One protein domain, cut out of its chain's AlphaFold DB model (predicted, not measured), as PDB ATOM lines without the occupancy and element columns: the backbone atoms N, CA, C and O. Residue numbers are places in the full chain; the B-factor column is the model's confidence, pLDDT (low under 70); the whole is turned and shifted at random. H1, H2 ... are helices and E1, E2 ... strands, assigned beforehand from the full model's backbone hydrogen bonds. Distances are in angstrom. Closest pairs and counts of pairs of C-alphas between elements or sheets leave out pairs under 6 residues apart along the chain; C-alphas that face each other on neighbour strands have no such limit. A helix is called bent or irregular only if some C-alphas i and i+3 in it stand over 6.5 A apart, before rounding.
ATOM      1  N   ALA A 153     -70.916 -78.756  36.804       64.62
ATOM      2  CA  ALA A 153     -71.214 -78.655  35.377       64.62
ATOM      3  C   ALA A 153     -70.502 -77.488  34.661       64.62
ATOM      4  O   ALA A 153     -70.437 -77.492  33.431       64.62
ATOM      5  N   LEU A 154     -69.990 -76.497  35.402       78.94
ATOM      6  CA  LEU A 154     -69.247 -75.354  34.866       78.94
ATOM      7  C   LEU A 154     -67.723 -75.540  34.923       78.94
ATOM      8  O   LEU A 154     -67.014 -74.760  34.292       78.94
ATOM      9  N   LEU A 155     -67.215 -76.553  35.635       85.94
ATOM     10  CA  LEU A 155     -65.779 -76.738  35.875       85.94
ATOM     11  C   LEU A 155     -64.995 -76.950  34.576       85.94
ATOM     12  O   LEU A 155     -64.059 -76.206  34.310       85.94
ATOM     13  N   VAL A 156     -65.440 -77.878  33.722       89.12
ATOM     14  CA  VAL A 156     -64.816 -78.127  32.405       89.12
ATOM     15  C   VAL A 156     -64.802 -76.861  31.545       89.12
ATOM     16  O   VAL A 156     -63.832 -76.601  30.844       89.12
ATOM     17  N   GLY A 157     -65.863 -76.051  31.610       88.94
ATOM     18  CA  GLY A 157     -65.937 -74.783  30.882       88.94
ATOM     19  C   GLY A 157     -64.918 -73.757  31.385       88.94
ATOM     20  O   GLY A 157     -64.239 -73.143  30.568       88.94
ATOM     21  N   ARG A 158     -64.779 -73.608  32.712       89.00
ATOM     22  CA  ARG A 158     -63.771 -72.728  33.330       89.00
ATOM     23  C   ARG A 158     -62.350 -73.197  33.027       89.00
ATOM     24  O   ARG A 158     -61.514 -72.378  32.670       89.00
ATOM     25  N   LEU A 159     -62.101 -74.503  33.099       91.38
ATOM     26  CA  LEU A 159     -60.796 -75.077  32.788       91.38
ATOM     27  C   LEU A 159     -60.428 -74.881  31.310       91.38
ATOM     28  O   LEU A 159     -59.308 -74.479  31.016       91.38
ATOM     29  N   LEU A 160     -61.380 -75.083  30.390       91.44
ATOM     30  CA  LEU A 160     -61.210 -74.784  28.963       91.44
ATOM     31  C   LEU A 160     -60.870 -73.306  28.727       91.44
ATOM     32  O   LEU A 160     -59.961 -73.010  27.956       91.44
ATOM     33  N   HIS A 161     -61.587 -72.386  29.384       90.75
ATOM     34  CA  HIS A 161     -61.293 -70.951  29.313       90.75
ATOM     35  C   HIS A 161     -59.859 -70.672  29.766       90.75
ATOM     36  O   HIS A 161     -59.088 -70.133  28.979       90.75
ATOM     37  N   SER A 162     -59.462 -71.129  30.957       88.88
ATOM     38  CA  SER A 162     -58.094 -70.944  31.454       88.88
ATOM     39  C   SER A 162     -57.050 -71.552  30.507       88.88
ATOM     40  O   SER A 162     -56.073 -70.891  30.181       88.88
ATOM     41  N   MET A 163     -57.264 -72.768  29.989       88.81
ATOM     42  CA  MET A 163     -56.337 -73.426  29.050       88.81
ATOM     43  C   MET A 163     -56.150 -72.662  27.741       88.81
ATOM     44  O   MET A 163     -55.053 -72.657  27.182       88.81
ATOM     45  N   LEU A 164     -57.206 -72.030  27.235       87.94
ATOM     46  CA  LEU A 164     -57.155 -71.318  25.965       87.94
ATOM     47  C   LEU A 164     -56.696 -69.862  26.120       87.94
ATOM     48  O   LEU A 164     -56.024 -69.324  25.237       87.94
ATOM     49  N   LEU A 165     -57.095 -69.216  27.212       87.50
ATOM     50  CA  LEU A 165     -57.030 -67.767  27.371       87.50
ATOM     51  C   LEU A 165     -55.916 -67.328  28.321       87.50
ATOM     52  O   LEU A 165     -55.285 -66.304  28.058       87.50
ATOM     53  N   GLU A 166     -55.634 -68.128  29.351       83.69
ATOM     54  CA  GLU A 166     -54.634 -67.865  30.392       83.69
ATOM     55  C   GLU A 166     -53.774 -69.130  30.687       83.69
ATOM     56  O   GLU A 166     -53.656 -69.550  31.845       83.69
ATOM     57  N   PRO A 167     -53.169 -69.791  29.670       81.38
ATOM     58  CA  PRO A 167     -52.470 -71.077  29.833       81.38
ATOM     59  C   PRO A 167     -51.342 -71.066  30.883       81.38
ATOM     60  O   PRO A 167     -51.010 -72.098  31.462       81.38
ATOM     61  N   GLU A 168     -50.758 -69.900  31.147       76.12
ATOM     62  CA  GLU A 168     -49.691 -69.660  32.118       76.12
ATOM     63  C   GLU A 168     -50.121 -69.845  33.579       76.12
ATOM     64  O   GLU A 168     -49.284 -70.197  34.412       76.12
ATOM     65  N   VAL A 169     -51.401 -69.630  33.902       75.69
ATOM     66  CA  VAL A 169     -51.913 -69.740  35.279       75.69
ATOM     67  C   VAL A 169     -52.691 -71.029  35.517       75.69
ATOM     68  O   VAL A 169     -53.015 -71.327  36.662       75.69
ATOM     69  N   VAL A 170     -52.946 -71.844  34.485       83.75
ATOM     70  CA  VAL A 170     -53.724 -73.094  34.606       83.75
ATOM     71  C   VAL A 170     -53.155 -74.019  35.677       83.75
ATOM     72  O   VAL A 170     -53.906 -74.506  36.511       83.75
ATOM     73  N   GLN A 171     -51.834 -74.229  35.687       81.69
ATOM     74  CA  GLN A 171     -51.162 -75.111  36.657       81.69
ATOM     75  C   GLN A 171     -51.176 -74.553  38.089       81.69
ATOM     76  O   GLN A 171     -50.949 -75.288  39.044       81.69
ATOM     77  N   GLN A 172     -51.418 -73.247  38.243       78.19
ATOM     78  CA  GLN A 172     -51.575 -72.604  39.547       78.19
ATOM     79  C   GLN A 172     -53.032 -72.686  40.019       78.19
ATOM     80  O   GLN A 172     -53.287 -72.895  41.200       78.19
ATOM     81  N   GLN A 173     -53.981 -72.531  39.091       83.62
ATOM     82  CA  GLN A 173     -55.417 -72.508  39.364       83.62
ATOM     83  C   GLN A 173     -56.036 -73.896  39.506       83.62
ATOM     84  O   GLN A 173     -57.062 -74.022  40.167       83.62
ATOM     85  N   TYR A 174     -55.457 -74.927  38.892       90.00
ATOM     86  CA  TYR A 174     -56.027 -76.270  38.884       90.00
ATOM     87  C   TYR A 174     -54.951 -77.329  39.059       90.00
ATOM     88  O   TYR A 174     -53.858 -77.220  38.506       90.00
ATOM     89  N   TYR A 175     -55.295 -78.399  39.769       91.56
ATOM     90  CA  TYR A 175     -54.429 -79.567  39.893       91.56
ATOM     91  C   TYR A 175     -55.219 -80.867  39.776       91.56
ATOM     92  O   TYR A 175     -56.378 -80.964  40.180       91.56
ATOM     93  N   VAL A 176     -54.561 -81.894  39.244       93.00
ATOM     94  CA  VAL A 176     -55.066 -83.269  39.227       93.00
ATOM     95  C   VAL A 176     -54.341 -84.034  40.323       93.00
ATOM     96  O   VAL A 176     -53.116 -83.984  40.414       93.00
ATOM     97  N   LEU A 177     -55.086 -84.748  41.165       92.69
ATOM     98  CA  LEU A 177     -54.466 -85.625  42.153       92.69
ATOM     99  C   LEU A 177     -53.751 -86.782  41.425       92.69
ATOM    100  O   LEU A 177     -54.420 -87.494  40.672       92.69
ATOM    101  N   PRO A 178     -52.443 -87.008  41.653       92.38
ATOM    102  CA  PRO A 178     -51.722 -88.104  41.014       92.38
ATOM    103  C   PRO A 178     -52.359 -89.464  41.306       92.38
ATOM    104  O   PRO A 178     -52.788 -89.732  42.430       92.38
ATOM    105  N   ALA A 179     -52.391 -90.352  40.310       91.00
ATOM    106  CA  ALA A 179     -52.982 -91.685  40.456       91.00
ATOM    107  C   ALA A 179     -52.258 -92.556  41.504       91.00
ATOM    108  O   ALA A 179     -52.854 -93.459  42.089       91.00
ATOM    109  N   ASP A 180     -50.978 -92.276  41.754       92.25
ATOM    110  CA  ASP A 180     -50.136 -92.920  42.760       92.25
ATOM    111  C   ASP A 180     -50.120 -92.181  44.111       92.25
ATOM    112  O   ASP A 180     -49.362 -92.561  45.010       92.25
ATOM    113  N   ALA A 181     -50.969 -91.159  44.292       92.88
ATOM    114  CA  ALA A 181     -51.073 -90.432  45.549       92.88
ATOM    115  C   ALA A 181     -51.378 -91.398  46.711       92.88
ATOM    116  O   ALA A 181     -52.326 -92.193  46.649       92.88
ATOM    117  N   PRO A 182     -50.602 -91.350  47.811       95.12
ATOM    118  CA  PRO A 182     -50.834 -92.228  48.942       95.12
ATOM    119  C   PRO A 182     -52.205 -91.958  49.565       95.12
ATOM    120  O   PRO A 182     -52.623 -90.809  49.703       95.12
ATOM    121  N   LEU A 183     -52.885 -93.001  50.050       94.06
ATOM    122  CA  LEU A 183     -54.139 -92.827  50.789       94.06
ATOM    123  C   LEU A 183     -53.950 -91.853  51.959       94.06
ATOM    124  O   LEU A 183     -52.939 -91.920  52.671       94.06
ATOM    125  N   ARG A 184     -54.937 -90.985  52.201       94.00
ATOM    126  CA  ARG A 184     -54.926 -90.115  53.384       94.00
ATOM    127  C   ARG A 184     -54.880 -90.975  54.657       94.00
ATOM    128  O   ARG A 184     -55.633 -91.947  54.763       94.00
ATOM    129  N   PRO A 185     -53.974 -90.693  55.607       94.38
ATOM    130  CA  PRO A 185     -53.950 -91.407  56.876       94.38
ATOM    131  C   PRO A 185     -55.209 -91.091  57.684       94.38
ATOM    132  O   PRO A 185     -55.644 -89.946  57.754       94.38
ATOM    133  N   THR A 186     -55.800 -92.113  58.300       93.31
ATOM    134  CA  THR A 186     -56.922 -91.916  59.230       93.31
ATOM    135  C   THR A 186     -56.414 -91.336  60.547       93.31
ATOM    136  O   THR A 186     -55.295 -91.659  60.940       93.31
ATOM    137  N   GLU A 187     -57.253 -90.615  61.289       91.25
ATOM    138  CA  GLU A 187     -56.903 -90.051  62.605       91.25
ATOM    139  C   GLU A 187     -56.265 -91.095  63.545       91.25
ATOM    140  O   GLU A 187     -55.155 -90.906  64.034       91.25
ATOM    141  N   LYS A 188     -56.864 -92.289  63.634       90.00
ATOM    142  CA  LYS A 188     -56.348 -93.418  64.426       90.00
ATOM    143  C   LYS A 188     -54.954 -93.917  64.011       90.00
ATOM    144  O   LYS A 188     -54.237 -94.501  64.813       90.00
ATOM    145  N   GLN A 189     -54.568 -93.750  62.746       89.62
ATOM    146  CA  GLN A 189     -53.240 -94.152  62.259       89.62
ATOM    147  C   GLN A 189     -52.154 -93.135  62.632       89.62
ATOM    148  O   GLN A 189     -50.972 -93.472  62.571       89.62
ATOM    149  N   LEU A 190     -52.543 -91.910  62.992       91.25
ATOM    150  CA  LEU A 190     -51.634 -90.837  63.388       91.25
ATOM    151  C   LEU A 190     -51.357 -90.829  64.898       91.25
ATOM    152  O   LEU A 190     -50.381 -90.212  65.326       91.25
ATOM    153  N   GLU A 191     -52.150 -91.560  65.684       92.38
ATOM    154  CA  GLU A 191     -51.933 -91.773  67.117       92.38
ATOM    155  C   GLU A 191     -50.645 -92.570  67.370       92.38
ATOM    156  O   GLU A 191     -50.473 -93.688  66.875       92.38
ATOM    157  N   GLU A 192     -49.728 -91.993  68.152       91.81
ATOM    158  CA  GLU A 192     -48.452 -92.630  68.466       91.81
ATOM    159  C   GLU A 192     -48.663 -93.885  69.336       91.81
ATOM    160  O   GLU A 192     -49.253 -93.809  70.420       91.81
ATOM    161  N   PRO A 193     -48.191 -95.065  68.899       90.81
ATOM    162  CA  PRO A 193     -48.363 -96.287  69.664       90.81
ATOM    163  C   PRO A 193     -47.397 -96.338  70.847       90.81
ATOM    164  O   PRO A 193     -46.210 -96.053  70.727       90.81
ATOM    165  N   THR A 194     -47.874 -96.856  71.977       89.81
ATOM    166  CA  THR A 194     -47.101 -96.965  73.226       89.81
ATOM    167  C   THR A 194     -45.895 -97.907  73.159       89.81
ATOM    168  O   THR A 194     -45.036 -97.864  74.038       89.81
ATOM    169  N   ARG A 195     -45.813 -98.787  72.147       83.94
ATOM    170  CA  ARG A 195     -44.736 -99.780  72.013       83.94
ATOM    171  C   ARG A 195     -44.081 -99.751  70.633       83.94
ATOM    172  O   ARG A 195     -44.716-100.073  69.622       83.94
ATOM    173  N   THR A 196     -42.780 -99.474  70.618       86.81
ATOM    174  CA  THR A 196     -41.931 -99.464  69.418       86.81
ATOM    175  C   THR A 196     -41.635-100.882  68.906       86.81
ATOM    176  O   THR A 196     -41.843-101.879  69.601       86.81
ATOM    177  N   GLY A 197     -41.219-100.998  67.638       85.88
ATOM    178  CA  GLY A 197     -40.866-102.284  67.006       85.88
ATOM    179  C   GLY A 197     -42.049-103.217  66.698       85.88
ATOM    180  O   GLY A 197     -41.853-104.367  66.313       85.88
ATOM    181  N   THR A 198     -43.286-102.747  66.860       91.50
ATOM    182  CA  THR A 198     -44.507-103.509  66.565       91.50
ATOM    183  C   THR A 198     -45.047-103.225  65.160       91.50
ATOM    184  O   THR A 198     -44.699-102.221  64.540       91.50
ATOM    185  N   LYS A 199     -45.968-104.069  64.663       89.81
ATOM    186  CA  LYS A 199     -46.719-103.789  63.422       89.81
ATOM    187  C   LYS A 199     -47.470-102.452  63.485       89.81
ATOM    188  O   LYS A 199     -47.526-101.745  62.487       89.81
ATOM    189  N   LEU A 200     -48.002-102.098  64.660       87.75
ATOM    190  CA  LEU A 200     -48.665-100.812  64.899       87.75
ATOM    191  C   LEU A 200     -47.682 -99.642  64.770       87.75
ATOM    192  O   LEU A 200     -47.983 -98.675  64.084       87.75
ATOM    193  N   HIS A 201     -46.481 -99.766  65.341       90.38
ATOM    194  CA  HIS A 201     -45.419 -98.766  65.185       90.38
ATOM    195  C   HIS A 201     -44.987 -98.585  63.722       90.38
ATOM    196  O   HIS A 201     -44.830 -97.457  63.264       90.38
ATOM    197  N   ALA A 202     -44.856 -99.672  62.954       91.38
ATOM    198  CA  ALA A 202     -44.549 -99.583  61.525       91.38
ATOM    199  C   ALA A 202     -45.671 -98.901  60.716       91.38
ATOM    200  O   ALA A 202     -45.381 -98.091  59.836       91.38
ATOM    201  N   ALA A 203     -46.940 -99.192  61.030       91.19
ATOM    202  CA  ALA A 203     -48.094 -98.554  60.397       91.19
ATOM    203  C   ALA A 203     -48.199 -97.056  60.734       91.19
ATOM    204  O   ALA A 203     -48.527 -96.260  59.858       91.19
ATOM    205  N   TRP A 204     -47.874 -96.669  61.970       95.31
ATOM    206  CA  TRP A 204     -47.799 -95.266  62.385       95.31
ATOM    207  C   TRP A 204     -46.688 -94.508  61.642       95.31
ATOM    208  O   TRP A 204     -46.944 -93.444  61.084       95.31
ATOM    209  N   LEU A 205     -45.482 -95.082  61.529       94.50
ATOM    210  CA  LEU A 205     -44.391 -94.486  60.741       94.50
ATOM    211  C   LEU A 205     -44.783 -94.284  59.270       94.50
ATOM    212  O   LEU A 205     -44.430 -93.274  58.664       94.50
ATOM    213  N   ASP A 206     -45.511 -95.239  58.689       94.88
ATOM    214  CA  ASP A 206     -46.045 -95.107  57.337       94.88
ATOM    215  C   ASP A 206     -47.093 -93.993  57.222       94.88
ATOM    216  O   ASP A 206     -47.009 -93.155  56.326       94.88
ATOM    217  N   ALA A 207     -48.034 -93.932  58.165       95.25
ATOM    218  CA  ALA A 207     -49.043 -92.882  58.219       95.25
ATOM    219  C   ALA A 207     -48.421 -91.485  58.340       95.25
ATOM    220  O   ALA A 207     -48.848 -90.578  57.633       95.25
ATOM    221  N   GLN A 208     -47.362 -91.331  59.140       95.75
ATOM    222  CA  GLN A 208     -46.589 -90.091  59.249       95.75
ATOM    223  C   GLN A 208     -45.918 -89.703  57.922       95.75
ATOM    224  O   GLN A 208     -45.933 -88.533  57.540       95.75
ATOM    225  N   ARG A 209     -45.359 -90.662  57.167       96.06
ATOM    226  CA  ARG A 209     -44.812 -90.383  55.824       96.06
ATOM    227  C   ARG A 209     -45.896 -89.918  54.857       96.06
ATOM    228  O   ARG A 209     -45.696 -88.920  54.170       96.06
ATOM    229  N   ARG A 210     -47.039 -90.610  54.824       96.25
ATOM    230  CA  ARG A 210     -48.184 -90.227  53.983       96.25
ATOM    231  C   ARG A 210     -48.728 -88.857  54.382       96.25
ATOM    232  O   ARG A 210     -49.010 -88.052  53.506       96.25
ATOM    233  N   GLN A 211     -48.810 -88.557  55.680       95.75
ATOM    234  CA  GLN A 211     -49.223 -87.240  56.171       95.75
ATOM    235  C   GLN A 211     -48.276 -86.136  55.698       95.75
ATOM    236  O   GLN A 211     -48.747 -85.112  55.221       95.75
ATOM    237  N   LYS A 212     -46.957 -86.353  55.774       95.38
ATOM    238  CA  LYS A 212     -45.966 -85.393  55.263       95.38
ATOM    239  C   LYS A 212     -46.100 -85.159  53.762       95.38
ATOM    240  O   LYS A 212     -45.972 -84.023  53.326       95.38
ATOM    241  N   TRP A 213     -46.367 -86.213  52.988       96.25
ATOM    242  CA  TRP A 213     -46.646 -86.078  51.557       96.25
ATOM    243  C   TRP A 213     -47.888 -85.212  51.317       96.25
ATOM    244  O   TRP A 213     -47.806 -84.246  50.571       96.25
ATOM    245  N   TRP A 214     -48.999 -85.492  52.013       94.44
ATOM    246  CA  TRP A 214     -50.233 -84.706  51.883       94.44
ATOM    247  C   TRP A 214     -50.041 -83.251  52.297       94.44
ATOM    248  O   TRP A 214     -50.494 -82.371  51.585       94.44
ATOM    249  N   GLN A 215     -49.319 -82.986  53.386       93.50
ATOM    250  CA  GLN A 215     -49.003 -81.621  53.812       93.50
ATOM    251  C   GLN A 215     -48.170 -80.866  52.771       93.50
ATOM    252  O   GLN A 215     -48.415 -79.688  52.546       93.50
ATOM    253  N   ALA A 216     -47.193 -81.526  52.144       92.31
ATOM    254  CA  ALA A 216     -46.394 -80.915  51.085       92.31
ATOM    255  C   ALA A 216     -47.236 -80.651  49.827       92.31
ATOM    256  O   ALA A 216     -47.192 -79.548  49.296       92.31
ATOM    257  N   PHE A 217     -48.040 -81.630  49.407       91.50
ATOM    258  CA  PHE A 217     -48.916 -81.528  48.240       91.50
ATOM    259  C   PHE A 217     -49.998 -80.452  48.419       91.50
ATOM    260  O   PHE A 217     -50.204 -79.618  47.547       91.50
ATOM    261  N   GLU A 218     -50.662 -80.417  49.578       90.00
ATOM    262  CA  GLU A 218     -51.654 -79.386  49.910       90.00
ATOM    263  C   GLU A 218     -51.020 -77.999  50.041       90.00
ATOM    264  O   GLU A 218     -51.667 -77.016  49.712       90.00
ATOM    265  N   ALA A 219     -49.767 -77.895  50.497       87.69
ATOM    266  CA  ALA A 219     -49.057 -76.617  50.532       87.69
ATOM    267  C   ALA A 219     -48.656 -76.133  49.127       87.69
ATOM    268  O   ALA A 219     -48.728 -74.937  48.857       87.69
ATOM    269  N   GLU A 220     -48.245 -77.044  48.241       85.38
ATOM    270  CA  GLU A 220     -47.924 -76.750  46.838       85.38
ATOM    271  C   GLU A 220     -49.165 -76.313  46.045       85.38
ATOM    272  O   GLU A 220     -49.085 -75.403  45.222       85.38
ATOM    273  N   HIS A 221     -50.321 -76.906  46.349       85.38
ATOM    274  CA  HIS A 221     -51.590 -76.660  45.665       85.38
ATOM    275  C   HIS A 221     -52.629 -75.931  46.527       85.38
ATOM    276  O   HIS A 221     -53.827 -76.066  46.282       85.38
ATOM    277  N   ALA A 222     -52.192 -75.158  47.526       78.12
ATOM    278  CA  ALA A 222     -53.083 -74.514  48.501       78.12
ATOM    279  C   ALA A 222     -54.166 -73.631  47.852       78.12
ATOM    280  O   ALA A 222     -55.236 -73.440  48.421       78.12
ATOM    281  N   GLU A 223     -53.874 -73.137  46.649       74.00
ATOM    282  CA  GLU A 223     -54.657 -72.141  45.914       74.00
ATOM    283  C   GLU A 223     -55.292 -72.695  44.637       74.00
ATOM    284  O   GLU A 223     -56.038 -71.995  43.954       74.00
ATOM    285  N   GLY A 224     -54.983 -73.949  44.305       82.56
ATOM    286  CA  GLY A 224     -55.541 -74.622  43.147       82.56
ATOM    287  C   GLY A 224     -56.876 -75.284  43.480       82.56
ATOM    288  O   GLY A 224     -57.100 -75.787  44.580       82.56
ATOM    289  N   GLU A 225     -57.771 -75.337  42.505       88.19
ATOM    290  CA  GLU A 225     -58.975 -76.151  42.552       88.19
ATOM    291  C   GLU A 225     -58.646 -77.567  42.055       88.19
ATOM    292  O   GLU A 225     -58.136 -77.755  40.947       88.19
ATOM    293  N   GLN A 226     -58.928 -78.588  42.869       90.81
ATOM    294  CA  GLN A 226     -58.750 -79.971  42.434       90.81
ATOM    295  C   GLN A 226     -59.736 -80.295  41.308       90.81
ATOM    296  O   GLN A 226     -60.945 -80.123  41.468       90.81
ATOM    297  N   VAL A 227     -59.240 -80.868  40.215       92.62
ATOM    298  CA  VAL A 227     -60.062 -81.368  39.107       92.62
ATOM    299  C   VAL A 227     -59.816 -82.854  38.866       92.62
ATOM    300  O   VAL A 227     -58.777 -83.407  39.238       92.62
ATOM    301  N   SER A 228     -60.800 -83.536  38.276       93.06
ATOM    302  CA  SER A 228     -60.624 -84.934  37.888       93.06
ATOM    303  C   SER A 228     -59.691 -85.037  36.677       93.06
ATOM    304  O   SER A 228     -59.670 -84.149  35.824       93.06
ATOM    305  N   GLU A 229     -58.949 -86.141  36.570       93.56
ATOM    306  CA  GLU A 229     -58.102 -86.418  35.398       93.56
ATOM    307  C   GLU A 229     -58.926 -86.410  34.100       93.56
ATOM    308  O   GLU A 229     -58.494 -85.870  33.084       93.56
TER     309      GLU A 229
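AT A GLANCE: This is residues 153 to 229 of the 437 residues of the protein "DUF3799 domain-containing protein" of Aphanocapsa feldmannii 277cI (UniProt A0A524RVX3). A rod with a tiny parallel sheet, E1 beside E2, between a small end of H1 and H2 and a long arm. The chain runs out from E1 through H3 and returns along H4. The 77 residues printed include H1, H2, E1, H3, H4, E2 in chain order, mostly helix; the whole is only just extended, close to loose, radius of gyration of the C-alphas 17.6 A, spans 56 by 22 by 18 A.

IN THESE COORDINATES: E1 is residues 174 to 176, E2 225 to 227, H3 187 to 190, H2 170 to 173. H4, residues 199 to 220, 31.7 A, begins at C-alpha (-46.719, -103.789, 63.422). H1, residues 153 to 165, 19.6 A, begins at (-71.214, -78.655, 35.377) and is irregular: C-alphas 153 and 156 are 7.1 A apart.

HOW THE PARTS SIT: E1 and E2 are parallel at 40 degrees, N 227 and O 175 within hydrogen-bond range at 2.9 A. They form a strand-helix-strand unit, parallel neighbours with H3 and H4 between, its crossover right-handed. H3 touches H4's residues 203 to 208 alone; closest C-alphas Gln 189 and Trp 204, 5.6 A. H1's residues 159 to 163 alone only just touch H2, with 3 pairs of C-alphas within 8 A; closest Ser 162 and Val 170, 5.8 A. Every O i to N i+4 pair is within range in H4, 8 of 9 in H1; H2 and H3 are too short.

THE WHOLE: The farthest C-alphas, Leu 165 and Arg 195, are 56.3 A apart. The printed part has no cut and no long link; residue 153 alone has pLDDT under 70.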